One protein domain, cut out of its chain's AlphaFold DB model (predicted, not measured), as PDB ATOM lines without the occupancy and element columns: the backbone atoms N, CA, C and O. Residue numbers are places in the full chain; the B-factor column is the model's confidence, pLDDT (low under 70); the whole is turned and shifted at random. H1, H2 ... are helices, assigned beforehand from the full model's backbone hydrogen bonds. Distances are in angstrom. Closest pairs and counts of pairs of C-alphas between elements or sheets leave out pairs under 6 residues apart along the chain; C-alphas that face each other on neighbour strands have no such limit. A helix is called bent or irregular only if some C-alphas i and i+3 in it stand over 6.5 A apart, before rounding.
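AT A GLANCE: This is residues 2 to 154 of the 155 residues of an uncharacterized protein of Spiroplasma alleghenense (UniProt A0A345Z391). A long bent helix, H2, is the spine of an elongated helical body: its first arm, H2a, runs through the middle, with H4, H5, H7 and H8 set across it. At one end the second arm, H2b, and H3 make a helical hairpin with H8 packed on both, while H6 and the short H1 lie at the other end. The printed part has 153 residues, with eight named helices, H1 to H8 in chain order, and no named strand; its class is all helix. By its radius of gyration of the C-alphas, 17.1 A, it is compact, and it spans 52 by 30 by 27 A.

HOW THE PARTS SIT: H2, residues 10 to 44, was assigned as one helix by its hydrogen bonds but is bent, C-alphas 32 and 35 being 7.7 A apart; its arms, H2a, residues 10 to 32, and H2b, residues 35 to 44, stand at a steep tilt of 62 degrees. H7, residues 114 to 135, also assigned as one helix, is bent too, with C-alphas 124 and 127 7.9 A apart; its arms are H7a, residues 114 to 124, and H7b, residues 127 to 135. With residues 20 to 24 alone H2a touches H7a, about perpendicular at 90 degrees, the closest C-alphas, Ile 20 and Ser 118, being 7.3 A apart. With residues 26 to 30 alone it touches H8, residues 139 to 152, about perpendicular at 77 degrees, closest at C-alphas 29 and 146, 6.1 A. H3, residues 48 to 60, is irregular, C-alphas 49 and 52 being 7.8 A apart; it touches H8 opposite ways at a shallow tilt of 31 degrees, closest at C-alphas 55 and 147, 6.2 A. H2b and H3 form a hairpin, closest at C-alphas 40 and 54, 6.2 A. H5, residues 79 to 90, touches H7a, closest at C-alphas 86 and 119, 5.3 A. H4, residues 65 to 76, touches H7b opposite ways at a shallow tilt of 2 degrees, closest at C-alphas 69 and 134, 7.1 A. H6, residues 101 to 109, and H7a only just touch, only at the corner, with 3 pairs of C-alphas within 8 A, closest at C-alphas 107 and 114, 6.9 A. H1, residues 2 to 5, is close to but not clearly touching H2a. Every O i to N i+4 pair is within hydrogen-bond range in H2a, H2b, H4, H5, H6, H7a, H7b and H8; in H3 it is 7 of 9, and H1 is too short for such a pair.

IN THESE COORDINATES: H2a is 32.6 A long, from C-alpha 10 at (128.871, 153.540, 110.066) to C-alpha 32 at (148.417, 130.997, 123.178). H8, 19.7 A, ends at C-alpha 152, (156.977, 135.370, 110.547); H3 is 19.4 A.

THE WHOLE: The two C-alphas farthest apart, Leu 3 and Lys 46, are 54.4 A apart. The printed part has no cut and no long link. Mean pLDDT of the printed part is 90.4; residues 2 to 3 and 45 to 49 are under 70.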
ATOM      1  N   GLY A   2     131.099 157.136 124.387       58.78
ATOM      2  CA  GLY A   2     129.914 156.639 123.653       58.78
ATOM      3  C   GLY A   2     129.219 157.678 122.755       58.78
ATOM      4  O   GLY A   2     128.787 157.351 121.662       58.78
ATOM      5  N   LEU A   3     129.207 158.959 123.145       61.38
ATOM      6  CA  LEU A   3     128.663 160.045 122.310       61.38
ATOM      7  C   LEU A   3     129.494 160.363 121.052       61.38
ATOM      8  O   LEU A   3     128.939 160.902 120.104       61.38
ATOM      9  N   PHE A   4     130.800 160.069 121.046       75.62
ATOM     10  CA  PHE A   4     131.660 160.337 119.887       75.62
ATOM     11  C   PHE A   4     131.563 159.217 118.855       75.62
ATOM     12  O   PHE A   4     131.349 159.507 117.685       75.62
ATOM     13  N   LEU A   5     131.641 157.953 119.287       73.38
ATOM     14  CA  LEU A   5     131.480 156.813 118.378       73.38
ATOM     15  C   LEU A   5     130.117 156.862 117.682       73.38
ATOM     16  O   LEU A   5     130.068 156.779 116.468       73.38
ATOM     17  N   ASN A   6     129.045 157.182 118.414       76.56
ATOM     18  CA  ASN A   6     127.702 157.359 117.846       76.56
ATOM     19  C   ASN A   6     127.564 158.555 116.880       76.56
ATOM     20  O   ASN A   6     126.497 158.743 116.301       76.56
ATOM     21  N   SER A   7     128.584 159.412 116.772       83.50
ATOM     22  CA  SER A   7     128.600 160.559 115.852       83.50
ATOM     23  C   SER A   7     129.432 160.315 114.593       83.50
ATOM     24  O   SER A   7     129.421 161.155 113.692       83.50
ATOM     25  N   LEU A   8     130.168 159.202 114.546       88.38
ATOM     26  CA  LEU A   8     130.896 158.760 113.364       88.38
ATOM     27  C   LEU A   8     129.925 158.107 112.374       88.38
ATOM     28  O   LEU A   8     128.848 157.655 112.757       88.38
ATOM     29  N   ASP A   9     130.293 158.090 111.096       91.38
ATOM     30  CA  ASP A   9     129.560 157.311 110.102       91.38
ATOM     31  C   ASP A   9     129.816 155.812 110.292       91.38
ATOM     32  O   ASP A   9     130.881 155.420 110.774       91.38
ATOM     33  N   ASP A  10     128.852 154.993 109.868       90.12
ATOM     34  CA  ASP A  10     128.871 153.540 110.066       90.12
ATOM     35  C   ASP A  10     130.183 152.907 109.581       90.12
ATOM     36  O   ASP A  10     130.798 152.154 110.324       90.12
ATOM     37  N   ASN A  11     130.707 153.308 108.413       92.38
ATOM     38  CA  ASN A  11     131.962 152.744 107.895       92.38
ATOM     39  C   ASN A  11     133.160 153.039 108.811       92.38
ATOM     40  O   ASN A  11     134.060 152.214 108.947       92.38
ATOM     41  N   THR A  12     133.205 154.228 109.420       92.94
ATOM     42  CA  THR A  12     134.277 154.576 110.362       92.94
ATOM     43  C   THR A  12     134.139 153.779 111.658       92.94
ATOM     44  O   THR A  12     135.151 153.353 112.214       92.94
ATOM     45  N   ILE A  13     132.913 153.580 112.149       91.56
ATOM     46  CA  ILE A  13     132.658 152.761 113.342       91.56
ATOM     47  C   ILE A  13     133.069 151.315 113.074       91.56
ATOM     48  O   ILE A  13     133.831 150.758 113.861       91.56
ATOM     49  N   ASP A  14     132.625 150.750 111.954       92.38
ATOM     50  CA  ASP A  14     132.933 149.381 111.548       92.38
ATOM     51  C   ASP A  14     134.444 149.176 111.466       92.38
ATOM     52  O   ASP A  14     134.974 148.266 112.094       92.38
ATOM     53  N   PHE A  15     135.168 150.094 110.823       94.62
ATOM     54  CA  PHE A  15     136.624 150.016 110.746       94.62
ATOM     55  C   PHE A  15     137.297 150.081 112.130       94.62
ATOM     56  O   PHE A  15     138.243 149.348 112.403       94.62
ATOM     57  N   VAL A  16     136.814 150.929 113.047       94.44
ATOM     58  CA  VAL A  16     137.332 150.965 114.430       94.44
ATOM     59  C   VAL A  16     137.101 149.633 115.143       94.44
ATOM     60  O   VAL A  16     137.991 149.176 115.865       94.44
ATOM     61  N   LEU A  17     135.922 149.031 114.960       93.56
ATOM     62  CA  LEU A  17     135.556 147.742 115.547       93.56
ATOM     63  C   LEU A  17     136.361 146.582 114.941       93.56
ATOM     64  O   LEU A  17     136.773 145.681 115.675       93.56
ATOM     65  N   GLU A  18     136.640 146.619 113.641       94.19
ATOM     66  CA  GLU A  18     137.507 145.657 112.956       94.19
ATOM     67  C   GLU A  18     138.942 145.731 113.486       94.19
ATOM     68  O   GLU A  18     139.497 144.711 113.893       94.19
ATOM     69  N   GLU A  19     139.522 146.931 113.574       96.00
ATOM     70  CA  GLU A  19     140.894 147.130 114.056       96.00
ATOM     71  C   GLU A  19     141.075 146.660 115.503       96.00
ATOM     72  O   GLU A  19     142.033 145.952 115.826       96.00
ATOM     73  N   ILE A  20     140.136 147.000 116.393       96.44
ATOM     74  CA  ILE A  20     140.212 146.564 117.792       96.44
ATOM     75  C   ILE A  20     140.008 145.050 117.922       96.44
ATOM     76  O   ILE A  20     140.727 144.405 118.682       96.44
ATOM     77  N   THR A  21     139.090 144.462 117.152       95.38
ATOM     78  CA  THR A  21     138.845 143.012 117.145       95.38
ATOM     79  C   THR A  21     140.061 142.258 116.611       95.38
ATOM     80  O   THR A  21     140.486 141.267 117.207       95.38
ATOM     81  N   GLY A  22     140.673 142.758 115.534       95.06
ATOM     82  CA  GLY A  22     141.916 142.234 114.975       95.06
ATOM     83  C   GLY A  22     143.069 142.285 115.977       95.06
ATOM     84  O   GLY A  22     143.743 141.277 116.193       95.06
ATOM     85  N   ALA A  23     143.245 143.415 116.667       96.50
ATOM     86  CA  ALA A  23     144.270 143.567 117.697       96.50
ATOM     87  C   ALA A  23     144.047 142.623 118.896       96.50
ATOM     88  O   ALA A  23     144.999 142.006 119.379       96.50
ATOM     89  N   ILE A  24     142.797 142.449 119.353       96.88
ATOM     90  CA  ILE A  24     142.448 141.473 120.403       96.88
ATOM     91  C   ILE A  24     142.788 140.049 119.943       96.88
ATOM     92  O   ILE A  24     143.414 139.300 120.695       96.88
ATOM     93  N   ASN A  25     142.410 139.676 118.715       95.06
ATOM     94  CA  ASN A  25     142.678 138.351 118.152       95.06
ATOM     95  C   ASN A  25     144.175 138.043 118.091       95.06
ATOM     96  O   ASN A  25     144.599 136.965 118.517       95.06
ATOM     97  N   LEU A  26     144.976 138.992 117.608       94.88
ATOM     98  CA  LEU A  26     146.422 138.827 117.511       94.88
ATOM     99  C   LEU A  26     147.066 138.703 118.895       94.88
ATOM    100  O   LEU A  26     147.884 137.810 119.124       94.88
ATOM    101  N   PHE A  27     146.651 139.541 119.849       96.50
ATOM    102  CA  PHE A  27     147.121 139.455 121.228       96.50
ATOM    103  C   PHE A  27     146.752 138.115 121.885       96.50
ATOM    104  O   PHE A  27     147.598 137.490 122.531       96.50
ATOM    105  N   LEU A  28     145.520 137.629 121.706       95.50
ATOM    106  CA  LEU A  28     145.099 136.314 122.199       95.50
ATOM    107  C   LEU A  28     145.962 135.202 121.612       95.50
ATOM    108  O   LEU A  28     146.486 134.370 122.353       95.50
ATOM    109  N   ALA A  29     146.143 135.208 120.295       94.81
ATOM    110  CA  ALA A  29     146.933 134.195 119.624       94.81
ATOM    111  C   ALA A  29     148.394 134.210 120.073       94.81
ATOM    112  O   ALA A  29     148.971 133.154 120.329       94.81
ATOM    113  N   PHE A  30     148.979 135.397 120.244       94.06
ATOM    114  CA  PHE A  30     150.320 135.534 120.795       94.06
ATOM    115  C   PHE A  30     150.418 134.877 122.178       94.06
ATOM    116  O   PHE A  30     151.320 134.077 122.413       94.06
ATOM    117  N   ASN A  31     149.468 135.126 123.079       93.31
ATOM    118  CA  ASN A  31     149.482 134.493 124.402       93.31
ATOM    119  C   ASN A  31     149.316 132.966 124.348       93.31
ATOM    120  O   ASN A  31     149.812 132.273 125.233       93.31
ATOM    121  N   ILE A  32     148.635 132.438 123.329       93.25
ATOM    122  CA  ILE A  32     148.417 130.997 123.178       93.25
ATOM    123  C   ILE A  32     149.640 130.306 122.558       93.25
ATOM    124  O   ILE A  32     150.012 129.223 123.003       93.25
ATOM    125  N   PHE A  33     150.267 130.904 121.541       91.88
ATOM    126  CA  PHE A  33     151.266 130.216 120.711       91.88
ATOM    127  C   PHE A  33     152.711 130.680 120.928       91.88
ATOM    128  O   PHE A  33     153.628 129.955 120.545       91.88
ATOM    129  N   SER A  34     152.956 131.854 121.519       86.19
ATOM    130  CA  SER A  34     154.298 132.467 121.546       86.19
ATOM    131  C   SER A  34     155.360 131.627 122.248       86.19
ATOM    132  O   SER A  34     156.484 131.529 121.755       86.19
ATOM    133  N   GLU A  35     155.028 130.993 123.374       85.44
ATOM    134  CA  GLU A  35     155.979 130.155 124.110       85.44
ATOM    135  C   GLU A  35     156.423 128.957 123.264       85.44
ATOM    136  O   GLU A  35     157.617 128.684 123.124       85.44
ATOM    137  N   GLN A  36     155.465 128.286 122.629       84.00
ATOM    138  CA  GLN A  36     155.725 127.132 121.780       84.00
ATOM    139  C   GLN A  36     156.463 127.524 120.498       84.00
ATOM    140  O   GLN A  36     157.436 126.866 120.121       84.00
ATOM    141  N   ALA A  37     156.064 128.639 119.878       83.62
ATOM    142  CA  ALA A  37     156.755 129.205 118.729       83.62
ATOM    143  C   ALA A  37     158.223 129.486 119.061       83.62
ATOM    144  O   ALA A  37     159.108 129.043 118.333       83.62
ATOM    145  N   LYS A  38     158.501 130.119 120.207       85.00
ATOM    146  CA  LYS A  38     159.866 130.400 120.661       85.00
ATOM    147  C   LYS A  38     160.690 129.127 120.858       85.00
ATOM    148  O   LYS A  38     161.807 129.048 120.354       85.00
ATOM    149  N   ILE A  39     160.148 128.118 121.548       85.19
ATOM    150  CA  ILE A  39     160.841 126.839 121.784       85.19
ATOM    151  C   ILE A  39     161.216 126.165 120.454       85.19
ATOM    152  O   ILE A  39     162.348 125.699 120.282       85.19
ATOM    153  N   LEU A  40     160.278 126.114 119.506       82.19
ATOM    154  CA  LEU A  40     160.470 125.433 118.227       82.19
ATOM    155  C   LEU A  40     161.363 126.224 117.267       82.19
ATOM    156  O   LEU A  40     162.185 125.619 116.572       82.19
ATOM    157  N   LEU A  41     161.279 127.555 117.270       82.19
ATOM    158  CA  LEU A  41     162.201 128.425 116.537       82.19
ATOM    159  C   LEU A  41     163.628 128.285 117.076       82.19
ATOM    160  O   LEU A  41     164.551 128.050 116.296       82.19
ATOM    161  N   ASP A  42     163.815 128.307 118.399       82.62
ATOM    162  CA  ASP A  42     165.125 128.137 119.036       82.62
ATOM    163  C   ASP A  42     165.756 126.773 118.716       82.62
ATOM    164  O   ASP A  42     166.947 126.691 118.395       82.62
ATOM    165  N   LYS A  43     164.950 125.705 118.727       79.06
ATOM    166  CA  LYS A  43     165.367 124.345 118.351       79.06
ATOM    167  C   LYS A  43     165.785 124.245 116.877       79.06
ATOM    168  O   LYS A  43     166.710 123.496 116.557       79.06
ATOM    169  N   ASN A  44     165.135 125.004 115.993       72.56
ATOM    170  CA  ASN A  44     165.326 124.952 114.541       72.56
ATOM    171  C   ASN A  44     166.178 126.107 113.966       72.56
ATOM    172  O   ASN A  44     166.341 126.176 112.748       72.56
ATOM    173  N   ARG A  45     166.815 126.943 114.810       62.16
ATOM    174  CA  ARG A  45     167.676 128.104 114.448       62.16
ATOM    175  C   ARG A  45     168.728 127.869 113.354       62.16
ATOM    176  O   ARG A  45     169.288 128.826 112.830       62.16
ATOM    177  N   LYS A  46     169.056 126.617 113.027       57.00
ATOM    178  CA  LYS A  46     170.056 126.263 112.007       57.00
ATOM    179  C   LYS A  46     169.479 126.034 110.607       57.00
ATOM    180  O   LYS A  46     170.269 125.802 109.698       57.00
ATOM    181  N   ASP A  47     168.158 126.082 110.419       62.41
ATOM    182  CA  ASP A  47     167.535 125.689 109.150       62.41
ATOM    183  C   ASP A  47     166.275 126.523 108.831       62.41
ATOM    184  O   ASP A  47     165.139 126.076 108.975       62.41
ATOM    185  N   LEU A  48     166.475 127.767 108.373       56.34
ATOM    186  CA  LEU A  48     165.404 128.704 107.976       56.34
ATOM    187  C   LEU A  48     164.488 128.160 106.861       56.34
ATOM    188  O   LEU A  48     163.342 128.585 106.738       56.34
ATOM    189  N   ASN A  49     164.938 127.161 106.095       61.19
ATOM    190  CA  ASN A  49     164.112 126.472 105.094       61.19
ATOM    191  C   ASN A  49     162.975 125.633 105.712       61.19
ATOM    192  O   ASN A  49     162.159 125.070 104.983       61.19
ATOM    193  N   LYS A  50     162.893 125.553 107.045       73.44
ATOM    194  CA  LYS A  50     161.905 124.766 107.784       73.44
ATOM    195  C   LYS A  50     160.840 125.593 108.504       73.44
ATOM    196  O   LYS A  50     160.141 125.028 109.337       73.44
ATOM    197  N   LEU A  51     160.632 126.873 108.174       81.81
ATOM    198  CA  LEU A  51     159.519 127.650 108.757       81.81
ATOM    199  C   LEU A  51     158.166 126.943 108.593       81.81
ATOM    200  O   LEU A  51     157.353 126.957 109.507       81.81
ATOM    201  N   GLN A  52     157.948 126.256 107.470       84.06
ATOM    202  CA  GLN A  52     156.743 125.444 107.264       84.06
ATOM    203  C   GLN A  52     156.647 124.259 108.234       84.06
ATOM    204  O   GLN A  52     155.569 123.976 108.743       84.06
ATOM    205  N   ILE A  53     157.771 123.609 108.544       85.38
ATOM    206  CA  ILE A  53     157.815 122.521 109.530       85.38
ATOM    207  C   ILE A  53     157.564 123.078 110.931       85.38
ATOM    208  O   ILE A  53     156.785 122.498 111.668       85.38
ATOM    209  N   VAL A  54     158.143 124.231 111.276       86.19
ATOM    210  CA  VAL A  54     157.885 124.894 112.563       86.19
ATOM    211  C   VAL A  54     156.405 125.253 112.704       86.19
ATOM    212  O   VAL A  54     155.802 124.932 113.720       86.19
ATOM    213  N   LYS A  55     155.792 125.855 111.677       90.12
ATOM    214  CA  LYS A  55     154.353 126.166 111.672       90.12
ATOM    215  C   LYS A  55     153.505 124.904 111.846       90.12
ATOM    216  O   LYS A  55     152.549 124.923 112.616       90.12
ATOM    217  N   GLN A  56     153.866 123.815 111.165       89.81
ATOM    218  CA  GLN A  56     153.170 122.536 111.286       89.81
ATOM    219  C   GLN A  56     153.325 121.926 112.688       89.81
ATOM    220  O   GLN A  56     152.327 121.512 113.265       89.81
ATOM    221  N   GLU A  57     154.530 121.928 113.263       89.38
ATOM    222  CA  GLU A  57     154.783 121.434 114.624       89.38
ATOM    223  C   GLU A  57     153.998 122.251 115.668       89.38
ATOM    224  O   GLU A  57     153.331 121.668 116.519       89.38
ATOM    225  N   ILE A  58     153.973 123.589 115.564       90.12
ATOM    226  CA  ILE A  58     153.149 124.438 116.448       90.12
ATOM    227  C   ILE A  58     151.662 124.101 116.285       90.12
ATOM    228  O   ILE A  58     150.927 124.041 117.267       90.12
ATOM    229  N   PHE A  59     151.196 123.884 115.054       91.69
ATOM    230  CA  PHE A  59     149.796 123.564 114.792       91.69
ATOM    231  C   PHE A  59     149.400 122.194 115.360       91.69
ATOM    232  O   PHE A  59     148.347 122.074 115.984       91.69
ATOM    233  N   GLU A  60     150.240 121.173 115.190       91.31
ATOM    234  CA  GLU A  60     150.008 119.820 115.710       91.31
ATOM    235  C   GLU A  60     150.025 119.776 117.243       91.31
ATOM    236  O   GLU A  60     149.239 119.043 117.846       91.31
ATOM    237  N   GLU A  61     150.867 120.591 117.879       90.12
ATOM    238  CA  GLU A  61     150.936 120.702 119.337       90.12
ATOM    239  C   GLU A  61     149.988 121.777 119.917       90.12
ATOM    240  O   GLU A  61     149.940 121.966 121.136       90.12
ATOM    241  N   SER A  62     149.218 122.467 119.066       90.94
ATOM    242  CA  SER A  62     148.338 123.561 119.481       90.94
ATOM    243  C   SER A  62     147.187 123.083 120.380       90.94
ATOM    244  O   SER A  62     146.657 121.982 120.191       90.94
ATOM    245  N   PRO A  63     146.705 123.920 121.321       92.62
ATOM    246  CA  PRO A  63     145.557 123.573 122.151       92.62
ATOM    247  C   PRO A  63     144.324 123.248 121.309       92.62
ATOM    248  O   PRO A  63     144.076 123.866 120.277       92.62
ATOM    249  N   THR A  64     143.506 122.301 121.757       94.31
ATOM    250  CA  THR A  64     142.223 121.975 121.114       94.31
ATOM    251  C   THR A  64     141.287 123.186 121.071       94.31
ATOM    252  O   THR A  64     141.420 124.120 121.863       94.31
ATOM    253  N   GLU A  65     140.295 123.154 120.184       94.25
ATOM    254  CA  GLU A  65     139.275 124.205 120.066       94.25
ATOM    255  C   GLU A  65     138.621 124.548 121.416       94.25
ATOM    256  O   GLU A  65     138.595 125.704 121.827       94.25
ATOM    257  N   MET A  66     138.214 123.533 122.182       93.88
ATOM    258  CA  MET A  66     137.633 123.725 123.514       93.88
ATOM    259  C   MET A  66     138.603 124.401 124.499       93.88
ATOM    260  O   MET A  66     138.181 125.185 125.350       93.88
ATOM    261  N   GLN A  67     139.906 124.113 124.411       95.00
ATOM    262  CA  GLN A  67     140.909 124.770 125.257       95.00
ATOM    263  C   GLN A  67     141.087 126.242 124.879       95.00
ATOM    264  O   GLN A  67     141.245 127.066 125.778       95.00
ATOM    265  N   ILE A  68     141.009 126.574 123.588       95.06
ATOM    266  CA  ILE A  68     141.054 127.961 123.105       95.06
ATOM    267  C   ILE A  68     139.818 128.721 123.570       95.06
ATOM    268  O   ILE A  68     139.963 129.778 124.177       95.06
ATOM    269  N   TYR A  69     138.614 128.168 123.395       94.00
ATOM    270  CA  TYR A  69     137.403 128.810 123.909       94.00
ATOM    271  C   TYR A  69     137.478 129.026 125.412       94.00
ATOM    272  O   TYR A  69     137.216 130.125 125.885       94.00
ATOM    273  N   LYS A  70     137.905 128.017 126.179       93.94
ATOM    274  CA  LYS A  70     138.080 128.166 127.626       93.94
ATOM    275  C   LYS A  70     139.085 129.269 127.970       93.94
ATOM    276  O   LYS A  70     138.846 130.027 128.904       93.94
ATOM    277  N   PHE A  71     140.193 129.361 127.237       93.75
ATOM    278  CA  PHE A  71     141.168 130.433 127.419       93.75
ATOM    279  C   PHE A  71     140.538 131.808 127.164       93.75
ATOM    280  O   PHE A  71     140.683 132.698 127.998       93.75
ATOM    281  N   VAL A  72     139.796 131.966 126.067       93.75
ATOM    282  CA  VAL A  72     139.087 133.210 125.732       93.75
ATOM    283  C   VAL A  72     138.078 133.546 126.828       93.75
ATOM    284  O   VAL A  72     138.202 134.590 127.457       93.75
ATOM    285  N   PHE A  73     137.151 132.639 127.145       92.12
ATOM    286  CA  PHE A  73     136.127 132.853 128.171       92.12
ATOM    287  C   PHE A  73     136.718 133.262 129.520       92.12
ATOM    288  O   PHE A  73     136.230 134.209 130.120       92.12
ATOM    289  N   ASN A  74     137.800 132.622 129.970       93.50
ATOM    290  CA  ASN A  74     138.440 132.975 131.239       93.50
ATOM    291  C   ASN A  74     138.971 134.421 131.275       93.50
ATOM    292  O   ASN A  74     139.060 134.999 132.351       93.50
ATOM    293  N   ASN A  75     139.338 135.008 130.131       94.31
ATOM    294  CA  ASN A  75     139.785 136.404 130.064       94.31
ATOM    295  C   ASN A  75     138.618 137.406 130.060       94.31
ATOM    296  O   ASN A  75     138.846 138.597 130.264       94.31
ATOM    297  N   PHE A  76     137.380 136.947 129.845       93.56
ATOM    298  CA  PHE A  76     136.203 137.811 129.741       93.56
ATOM    299  C   PHE A  76     135.040 137.431 130.680       93.56
ATOM    300  O   PHE A  76     133.983 138.064 130.630       93.56
ATOM    301  N   GLU A  77     135.216 136.422 131.541       90.06
ATOM    302  CA  GLU A  77     134.170 135.899 132.431       90.06
ATOM    303  C   GLU A  77     133.721 136.949 133.454       90.06
ATOM    304  O   GLU A  77     132.519 137.161 133.644       90.06
ATOM    305  N   ARG A  78     134.675 137.621 134.110       92.06
ATOM    306  CA  ARG A  78     134.391 138.611 135.153       92.06
ATOM    307  C   ARG A  78     134.880 139.997 134.750       92.06
ATOM    308  O   ARG A  78     135.874 140.105 134.034       92.06
ATOM    309  N   PRO A  79     134.238 141.075 135.235       90.31
ATOM    310  CA  PRO A  79     134.677 142.437 134.939       90.31
ATOM    311  C   PRO A  79     136.161 142.687 135.246       90.31
ATOM    312  O   PRO A  79     136.848 143.331 134.459       90.31
ATOM    313  N   GLU A  80     136.676 142.154 136.354       93.62
ATOM    314  CA  GLU A  80     138.085 142.268 136.736       93.62
ATOM    315  C   GLU A  80     139.043 141.558 135.766       93.62
ATOM    316  O   GLU A  80     140.144 142.058 135.522       93.62
ATOM    317  N   ASP A  81     138.616 140.441 135.171       94.75
ATOM    318  CA  ASP A  81     139.411 139.688 134.202       94.75
ATOM    319  C   ASP A  81     139.508 140.463 132.885       94.75
ATOM    320  O   ASP A  81     140.602 140.606 132.344       94.75
ATOM    321  N   VAL A  82     138.406 141.080 132.441       94.50
ATOM    322  CA  VAL A  82     138.370 141.940 131.242       94.50
ATOM    323  C   VAL A  82     139.281 143.156 131.421       94.50
ATOM    324  O   VAL A  82     140.020 143.545 130.513       94.50
ATOM    325  N   VAL A  83     139.262 143.769 132.608       94.06
ATOM    326  CA  VAL A  83     140.145 144.899 132.929       94.06
ATOM    327  C   VAL A  83     141.609 144.454 132.918       94.06
ATOM    328  O   VAL A  83     142.435 145.112 132.294       94.06
ATOM    329  N   SER A  84     141.929 143.315 133.534       95.94
ATOM    330  CA  SER A  84     143.283 142.744 133.530       95.94
ATOM    331  C   SER A  84     143.759 142.389 132.116       95.94
ATOM    332  O   SER A  84     144.885 142.708 131.733       95.94
ATOM    333  N   PHE A  85     142.893 141.770 131.313       96.44
ATOM    334  CA  PHE A  85     143.161 141.439 129.919       96.44
ATOM    335  C   PHE A  85     143.442 142.698 129.098       96.44
ATOM    336  O   PHE A  85     144.463 142.770 128.422       96.44
ATOM    337  N   SER A  86     142.576 143.708 129.203       96.75
ATOM    338  CA  SER A  86     142.718 144.952 128.445       96.75
ATOM    339  C   SER A  86     143.988 145.725 128.803       96.75
ATOM    340  O   SER A  86     144.635 146.241 127.900       96.75
ATOM    341  N   GLN A  87     144.402 145.732 130.077       96.38
ATOM    342  CA  GLN A  87     145.683 146.308 130.507       96.38
ATOM    343  C   GLN A  87     146.877 145.584 129.878       96.38
ATOM    344  O   GLN A  87     147.757 146.218 129.306       96.38
ATOM    345  N   LYS A  88     146.889 144.249 129.925       96.62
ATOM    346  CA  LYS A  88     147.969 143.466 129.306       96.62
ATOM    347  C   LYS A  88     147.997 143.621 127.789       96.62
ATOM    348  O   LYS A  88     149.073 143.576 127.201       96.62
ATOM    349  N   ALA A  89     146.828 143.770 127.168       96.81
ATOM    350  CA  ALA A  89     146.710 143.986 125.737       96.81
ATOM    351  C   ALA A  89     147.403 145.297 125.348       96.81
ATOM    352  O   ALA A  89     148.372 145.244 124.607       96.81
ATOM    353  N   ILE A  90     147.015 146.439 125.928       96.31
ATOM    354  CA  ILE A  90     147.599 147.755 125.586       96.31
ATOM    355  C   ILE A  90     149.102 147.883 125.899       96.31
ATOM    356  O   ILE A  90     149.770 148.767 125.368       96.31
ATOM    357  N   GLU A  91     149.647 147.028 126.767       95.50
ATOM    358  CA  GLU A  91     151.084 146.956 127.070       95.50
ATOM    359  C   GLU A  91     151.868 146.067 126.086       95.50
ATOM    360  O   GLU A  91     153.103 146.072 126.086       95.50
ATOM    361  N   SER A  92     151.177 145.286 125.254       94.38
ATOM    362  CA  SER A  92     151.781 144.337 124.323       94.38
ATOM    363  C   SER A  92     152.024 144.950 122.950       94.38
ATOM    364  O   SER A  92     151.137 145.543 122.350       94.38
ATOM    365  N   ILE A  93     153.194 144.672 122.373       91.81
ATOM    366  CA  ILE A  93     153.513 145.043 120.983       91.81
ATOM    367  C   ILE A  93     152.625 144.332 119.946       91.81
ATOM    368  O   ILE A  93     152.544 144.768 118.803       91.81
ATOM    369  N   TRP A  94     151.979 143.228 120.336       92.38
ATOM    370  CA  TRP A  94     151.079 142.449 119.479       92.38
ATOM    371  C   TRP A  94     149.649 142.991 119.472       92.38
ATOM    372  O   TRP A  94     148.797 142.477 118.753       92.38
ATOM    373  N   PHE A  95     149.387 144.020 120.272       95.62
ATOM    374  CA  PHE A  95     148.142 144.758 120.277       95.62
ATOM    375  C   PHE A  95     148.413 146.151 119.706       95.62
ATOM    376  O   PHE A  95     148.904 147.041 120.394       95.62
ATOM    377  N   ASN A  96     148.143 146.321 118.415       92.62
ATOM    378  CA  ASN A  96     148.468 147.551 117.699       92.62
ATOM    379  C   ASN A  96     147.344 147.918 116.715       92.62
ATOM    380  O   ASN A  96     147.520 147.738 115.507       92.62
ATOM    381  N   PRO A  97     146.169 148.345 117.214       95.88
ATOM    382  CA  PRO A  97     145.068 148.768 116.354       95.88
ATOM    383  C   PRO A  97     145.453 150.033 115.572       95.88
ATOM    384  O   PRO A  97     146.017 150.968 116.133       95.88
ATOM    385  N   ASN A  98     145.128 150.094 114.283       94.81
ATOM    386  CA  ASN A  98     145.423 151.245 113.434       94.81
ATOM    387  C   ASN A  98     144.179 152.121 113.253       94.81
ATOM    388  O   ASN A  98     143.487 152.054 112.238       94.81
ATOM    389  N   TYR A  99     143.872 152.955 114.246       95.06
ATOM    390  CA  TYR A  99     142.637 153.736 114.219       95.06
ATOM    391  C   TYR A  99     142.585 154.788 113.094       95.06
ATOM    392  O   TYR A  99     143.596 155.412 112.756       95.06
ATOM    393  N   PRO A 100     141.381 155.095 112.564       94.62
ATOM    394  CA  PRO A 100     141.194 156.167 111.596       94.62
ATOM    395  C   PRO A 100     141.727 157.510 112.088       94.62
ATOM    396  O   PRO A 100     141.537 157.900 113.242       94.62
ATOM    397  N   VAL A 101     142.276 158.303 111.164       94.25
ATOM    398  CA  VAL A 101     142.814 159.644 111.458       94.25
ATOM    399  C   VAL A 101     141.801 160.534 112.183       94.25
ATOM    400  O   VAL A 101     142.181 161.301 113.064       94.25
ATOM    401  N   ILE A 102     140.510 160.439 111.850       92.75
ATOM    402  CA  ILE A 102     139.456 161.219 112.515       92.75
ATOM    403  C   ILE A 102     139.322 160.869 114.004       92.75
ATOM    404  O   ILE A 102     139.124 161.767 114.826       92.75
ATOM    405  N   VAL A 103     139.499 159.594 114.360       93.88
ATOM    406  CA  VAL A 103     139.514 159.121 115.748       93.88
ATOM    407  C   VAL A 103     140.760 159.650 116.441       93.88
ATOM    408  O   VAL A 103     140.636 160.340 117.447       93.88
ATOM    409  N   LEU A 104     141.944 159.453 115.852       94.81
ATOM    410  CA  LEU A 104     143.212 159.933 116.417       94.81
ATOM    411  C   LEU A 104     143.203 161.453 116.663       94.81
ATOM    412  O   LEU A 104     143.631 161.933 117.714       94.81
ATOM    413  N   GLN A 105     142.647 162.231 115.731       95.06
ATOM    414  CA  GLN A 105     142.480 163.677 115.892       95.06
ATOM    415  C   GLN A 105     141.518 164.036 117.024       95.06
ATOM    416  O   GLN A 105     141.755 165.013 117.734       95.06
ATOM    417  N   TYR A 106     140.421 163.294 117.182       93.44
ATOM    418  CA  TYR A 106     139.497 163.503 118.290       93.44
ATOM    419  C   TYR A 106     140.165 163.193 119.632       93.44
ATOM    420  O   TYR A 106     140.057 164.006 120.549       93.44
ATOM    421  N   LEU A 107     140.882 162.070 119.737       94.44
ATOM    422  CA  LEU A 107     141.596 161.683 120.955       94.44
ATOM    423  C   LEU A 107     142.605 162.764 121.356       94.44
ATOM    424  O   LEU A 107     142.533 163.292 122.462       94.44
ATOM    425  N   SER A 108     143.437 163.200 120.406       94.81
ATOM    426  CA  SER A 108     144.419 164.265 120.624       94.81
ATOM    427  C   SER A 108     143.781 165.594 121.051       94.81
ATOM    428  O   SER A 108     144.245 166.221 122.001       94.81
ATOM    429  N   LYS A 109     142.692 166.027 120.400       95.00
ATOM    430  CA  LYS A 109     141.999 167.286 120.742       95.00
ATOM    431  C   LYS A 109     141.400 167.293 122.147       95.00
ATOM    432  O   LYS A 109     141.210 168.370 122.704       95.00
ATOM    433  N   ASN A 110     141.062 166.121 122.676       93.69
ATOM    434  CA  ASN A 110     140.425 165.972 123.980       93.69
ATOM    435  C   ASN A 110     141.389 165.463 125.061       93.69
ATOM    436  O   ASN A 110     140.922 165.137 126.148       93.69
ATOM    437  N   ASP A 111     142.693 165.397 124.768       94.06
ATOM    438  CA  ASP A 111     143.723 164.878 125.679       94.06
ATOM    439  C   ASP A 111     143.408 163.455 126.185       94.06
ATOM    440  O   ASP A 111     143.588 163.118 127.353       94.06
ATOM    441  N   ILE A 112     142.867 162.618 125.293       93.62
ATOM    442  CA  ILE A 112     142.563 161.211 125.569       93.62
ATOM    443  C   ILE A 112     143.732 160.369 125.063       93.62
ATOM    444  O   ILE A 112     144.086 160.438 123.884       93.62
ATOM    445  N   ASN A 113     144.303 159.550 125.944       93.44
ATOM    446  CA  ASN A 113     145.330 158.586 125.572       93.44
ATOM    447  C   ASN A 113     144.725 157.466 124.706       93.44
ATOM    448  O   ASN A 113     143.633 156.970 124.987       93.44
ATOM    449  N   GLU A 114     145.438 157.060 123.657       93.56
ATOM    450  CA  GLU A 114     145.006 155.984 122.762       93.56
ATOM    451  C   GLU A 114     144.833 154.650 123.494       93.56
ATOM    452  O   GLU A 114     143.825 153.981 123.296       93.56
ATOM    453  N   ASN A 115     145.725 154.319 124.428       94.38
ATOM    454  CA  ASN A 115     145.615 153.112 125.237       94.38
ATOM    455  C   ASN A 115     144.386 153.150 126.153       94.38
ATOM    456  O   ASN A 115     143.696 152.140 126.278       94.38
ATOM    457  N   ASP A 116     144.066 154.302 126.751       93.50
ATOM    458  CA  ASP A 116     142.849 154.451 127.563       93.50
ATOM    459  C   ASP A 116     141.596 154.259 126.693       93.50
ATOM    460  O   ASP A 116     140.624 153.621 127.104       93.50
ATOM    461  N   PHE A 117     141.622 154.782 125.463       94.50
ATOM    462  CA  PHE A 117     140.560 154.579 124.483       94.50
ATOM    463  C   PHE A 117     140.422 153.101 124.090       94.50
ATOM    464  O   PHE A 117     139.317 152.559 124.162       94.50
ATOM    465  N   SER A 118     141.521 152.426 123.748       96.31
ATOM    466  CA  SER A 118     141.535 150.996 123.426       96.31
ATOM    467  C   SER A 118     141.049 150.140 124.588       96.31
ATOM    468  O   SER A 118     140.249 149.227 124.386       96.31
ATOM    469  N   GLN A 119     141.471 150.451 125.816       95.25
ATOM    470  CA  GLN A 119     141.041 149.736 127.011       95.25
ATOM    471  C   GLN A 119     139.521 149.824 127.187       95.25
ATOM    472  O   GLN A 119     138.848 148.813 127.401       95.25
ATOM    473  N   LEU A 120     138.966 151.031 127.050       92.94
ATOM    474  CA  LEU A 120     137.527 151.260 127.131       92.94
ATOM    475  C   LEU A 120     136.771 150.555 126.003       92.94
ATOM    476  O   LEU A 120     135.692 150.013 126.257       92.94
ATOM    477  N   LEU A 121     137.320 150.526 124.786       94.62
ATOM    478  CA  LEU A 121     136.734 149.782 123.674       94.62
ATOM    479  C   LEU A 121     136.684 148.284 123.972       94.62
ATOM    480  O   LEU A 121     135.598 147.722 123.901       94.62
ATOM    481  N   ILE A 122     137.797 147.664 124.380       95.62
ATOM    482  CA  ILE A 122     137.856 146.230 124.723       95.62
ATOM    483  C   ILE A 122     136.779 145.871 125.751       95.62
ATOM    484  O   ILE A 122     136.051 144.895 125.581       95.62
ATOM    485  N   VAL A 123     136.647 146.680 126.808       93.56
ATOM    486  CA  VAL A 123     135.626 146.464 127.843       93.56
ATOM    487  C   VAL A 123     134.215 146.589 127.266       93.56
ATOM    488  O   VAL A 123     133.337 145.805 127.625       93.56
ATOM    489  N   SER A 124     133.998 147.560 126.377       92.00
ATOM    490  CA  SER A 124     132.686 147.851 125.793       92.00
ATOM    491  C   SER A 124     132.224 146.777 124.807       92.00
ATOM    492  O   SER A 124     131.035 146.488 124.764       92.00
ATOM    493  N   ILE A 125     133.147 146.178 124.046       92.88
ATOM    494  CA  ILE A 125     132.828 145.200 122.994       92.88
ATOM    495  C   ILE A 125     132.964 143.746 123.448       92.88
ATOM    496  O   ILE A 125     132.828 142.843 122.631       92.88
ATOM    497  N   LYS A 126     133.276 143.485 124.725       93.50
ATOM    498  CA  LYS A 126     133.636 142.138 125.199       93.50
ATOM    499  C   LYS A 126     132.608 141.061 124.827       93.50
ATOM    500  O   LYS A 126     132.989 139.956 124.461       93.50
ATOM    501  N   ASP A 127     131.319 141.380 124.927       93.12
ATOM    502  CA  ASP A 127     130.245 140.411 124.708       93.12
ATOM    503  C   ASP A 127     130.076 140.133 123.210       93.12
ATOM    504  O   ASP A 127     129.960 138.973 122.809       93.12
ATOM    505  N   ASP A 128     130.171 141.179 122.384       93.25
ATOM    506  CA  ASP A 128     130.156 141.071 120.924       93.25
ATOM    507  C   ASP A 128     131.378 140.298 120.419       93.25
ATOM    508  O   ASP A 128     131.243 139.399 119.591       93.25
ATOM    509  N   PHE A 129     132.557 140.572 120.986       94.50
ATOM    510  CA  PHE A 129     133.794 139.867 120.666       94.50
ATOM    511  C   PHE A 129     133.696 138.372 120.984       94.50
ATOM    512  O   PHE A 129     134.032 137.547 120.138       94.50
ATOM    513  N   ILE A 130     133.213 137.995 122.175       93.69
ATOM    514  CA  ILE A 130     133.029 136.579 122.533       93.69
ATOM    515  C   ILE A 130     132.030 135.917 121.584       93.69
ATOM    516  O   ILE A 130     132.269 134.803 121.123       93.69
ATOM    517  N   ASN A 131     130.915 136.589 121.292       93.69
ATOM    518  CA  ASN A 131     129.893 136.061 120.399       93.69
ATOM    519  C   ASN A 131     130.444 135.823 118.985       93.69
ATOM    520  O   ASN A 131     130.242 134.741 118.436       93.69
ATOM    521  N   TYR A 132     131.180 136.793 118.441       93.56
ATOM    522  CA  TYR A 132     131.908 136.669 117.180       93.56
ATOM    523  C   TYR A 132     132.903 135.499 117.229       93.56
ATOM    524  O   TYR A 132     132.866 134.603 116.389       93.56
ATOM    525  N   PHE A 133     133.751 135.447 118.258       93.62
ATOM    526  CA  PHE A 133     134.815 134.451 118.348       93.62
ATOM    527  C   PHE A 133     134.282 133.017 118.468       93.62
ATOM    528  O   PHE A 133     134.873 132.087 117.934       93.62
ATOM    529  N   VAL A 134     133.167 132.815 119.169       91.25
ATOM    530  CA  VAL A 134     132.595 131.476 119.375       91.25
ATOM    531  C   VAL A 134     131.755 131.017 118.185       91.25
ATOM    532  O   VAL A 134     131.728 129.826 117.888       91.25
ATOM    533  N   ASN A 135     131.040 131.931 117.527       92.06
ATOM    534  CA  ASN A 135     130.044 131.553 116.523       92.06
ATOM    535  C   ASN A 135     130.508 131.761 115.078       92.06
ATOM    536  O   ASN A 135     129.965 131.117 114.181       92.06
ATOM    537  N   GLU A 136     131.471 132.651 114.842       93.94
ATOM    538  CA  GLU A 136     131.873 133.064 113.492       93.94
ATOM    539  C   GLU A 136     133.307 132.656 113.144       93.94
ATOM    540  O   GLU A 136     133.609 132.413 111.974       93.94
ATOM    541  N   VAL A 137     134.195 132.532 114.134       93.38
ATOM    542  CA  VAL A 137     135.593 132.162 113.885       93.38
ATOM    543  C   VAL A 137     135.724 130.655 113.672       93.38
ATOM    544  O   VAL A 137     135.471 129.846 114.562       93.38
ATOM    545  N   ASN A 138     136.225 130.263 112.499       96.12
ATOM    546  CA  ASN A 138     136.733 128.911 112.295       96.12
ATOM    547  C   ASN A 138     138.093 128.772 112.991       96.12
ATOM    548  O   ASN A 138     139.110 129.259 112.495       96.12
ATOM    549  N   ILE A 139     138.118 128.080 114.131       95.12
ATOM    550  CA  ILE A 139     139.319 127.940 114.962       95.12
ATOM    551  C   ILE A 139     140.473 127.247 114.234       95.12
ATOM    552  O   ILE A 139     141.634 127.550 114.508       95.12
ATOM    553  N   GLU A 140     140.197 126.336 113.302       95.19
ATOM    554  CA  GLU A 140     141.259 125.663 112.559       95.19
ATOM    555  C   GLU A 140     141.978 126.623 111.603       95.19
ATOM    556  O   GLU A 140     143.210 126.651 111.561       95.19
ATOM    557  N   ASP A 141     141.215 127.431 110.870       95.62
ATOM    558  CA  ASP A 141     141.764 128.416 109.938       95.62
ATOM    559  C   ASP A 141     142.429 129.569 110.693       95.62
ATOM    560  O   ASP A 141     143.565 129.937 110.384       95.62
ATOM    561  N   TRP A 142     141.790 130.042 111.766       96.00
ATOM    562  CA  TRP A 142     142.345 131.050 112.664       96.00
ATOM    563  C   TRP A 142     143.701 130.624 113.239       96.00
ATOM    564  O   TRP A 142     144.662 131.388 113.189       96.00
ATOM    565  N   LYS A 143     143.839 129.378 113.713       95.50
ATOM    566  CA  LYS A 143     145.132 128.845 114.175       95.50
ATOM    567  C   LYS A 143     146.205 128.938 113.097       95.50
ATOM    568  O   LYS A 143     147.309 129.392 113.382       95.50
ATOM    569  N   LYS A 144     145.902 128.478 111.877       94.62
ATOM    570  CA  LYS A 144     146.869 128.468 110.764       94.62
ATOM    571  C   LYS A 144     147.349 129.882 110.460       94.62
ATOM    572  O   LYS A 144     148.553 130.097 110.325       94.62
ATOM    573  N   GLU A 145     146.418 130.828 110.387       95.00
ATOM    574  CA  GLU A 145     146.715 132.233 110.129       95.00
ATOM    575  C   GLU A 145     147.576 132.836 111.242       95.00
ATOM    576  O   GLU A 145     148.668 133.342 110.980       95.00
ATOM    577  N   MET A 146     147.146 132.701 112.496       94.94
ATOM    578  CA  MET A 146     147.841 133.312 113.624       94.94
ATOM    579  C   MET A 146     149.229 132.717 113.862       94.94
ATOM    580  O   MET A 146     150.179 133.455 114.119       94.94
ATOM    581  N   ILE A 147     149.386 131.395 113.737       93.44
ATOM    582  CA  ILE A 147     150.702 130.744 113.815       93.44
ATOM    583  C   ILE A 147     151.612 131.272 112.703       93.44
ATOM    584  O   ILE A 147     152.792 131.520 112.950       93.44
ATOM    585  N   SER A 148     151.079 131.477 111.493       92.19
ATOM    586  CA  SER A 148     151.849 132.055 110.392       92.19
ATOM    587  C   SER A 148     152.358 133.449 110.740       92.19
ATOM    588  O   SER A 148     153.561 133.682 110.641       92.19
ATOM    589  N   ILE A 149     151.464 134.328 111.205       91.88
ATOM    590  CA  ILE A 149     151.792 135.703 111.600       91.88
ATOM    591  C   ILE A 149     152.849 135.706 112.707       91.88
ATOM    592  O   ILE A 149     153.858 136.400 112.591       91.88
ATOM    593  N   ILE A 150     152.660 134.909 113.762       90.12
ATOM    594  CA  ILE A 150     153.578 134.868 114.905       90.12
ATOM    595  C   ILE A 150     154.956 134.379 114.471       90.12
ATOM    596  O   ILE A 150     155.949 135.020 114.800       90.12
ATOM    597  N   VAL A 151     155.042 133.281 113.717       88.44
ATOM    598  CA  VAL A 151     156.324 132.716 113.264       88.44
ATOM    599  C   VAL A 151     157.075 133.672 112.336       88.44
ATOM    600  O   VAL A 151     158.297 133.740 112.400       88.44
ATOM    601  N   GLU A 152     156.369 134.410 111.480       87.44
ATOM    602  CA  GLU A 152     156.977 135.370 110.547       87.44
ATOM    603  C   GLU A 152     157.462 136.657 111.220       87.44
ATOM    604  O   GLU A 152     158.350 137.315 110.688       87.44
ATOM    605  N   ASN A 153     156.901 136.994 112.384       84.19
ATOM    606  CA  ASN A 153     157.227 138.204 113.142       84.19
ATOM    607  C   ASN A 153     157.960 137.905 114.467       84.19
ATOM    608  O   ASN A 153     158.142 138.799 115.291       84.19
ATOM    609  N   SER A 154     158.364 136.651 114.698       74.19
ATOM    610  CA  SER A 154     159.206 136.262 115.833       74.19
ATOM    611  C   SER A 154     160.675 136.306 115.408       74.19
ATOM    612  O   SER A 154     161.114 135.440 114.651       74.19
TER     613      SER A 154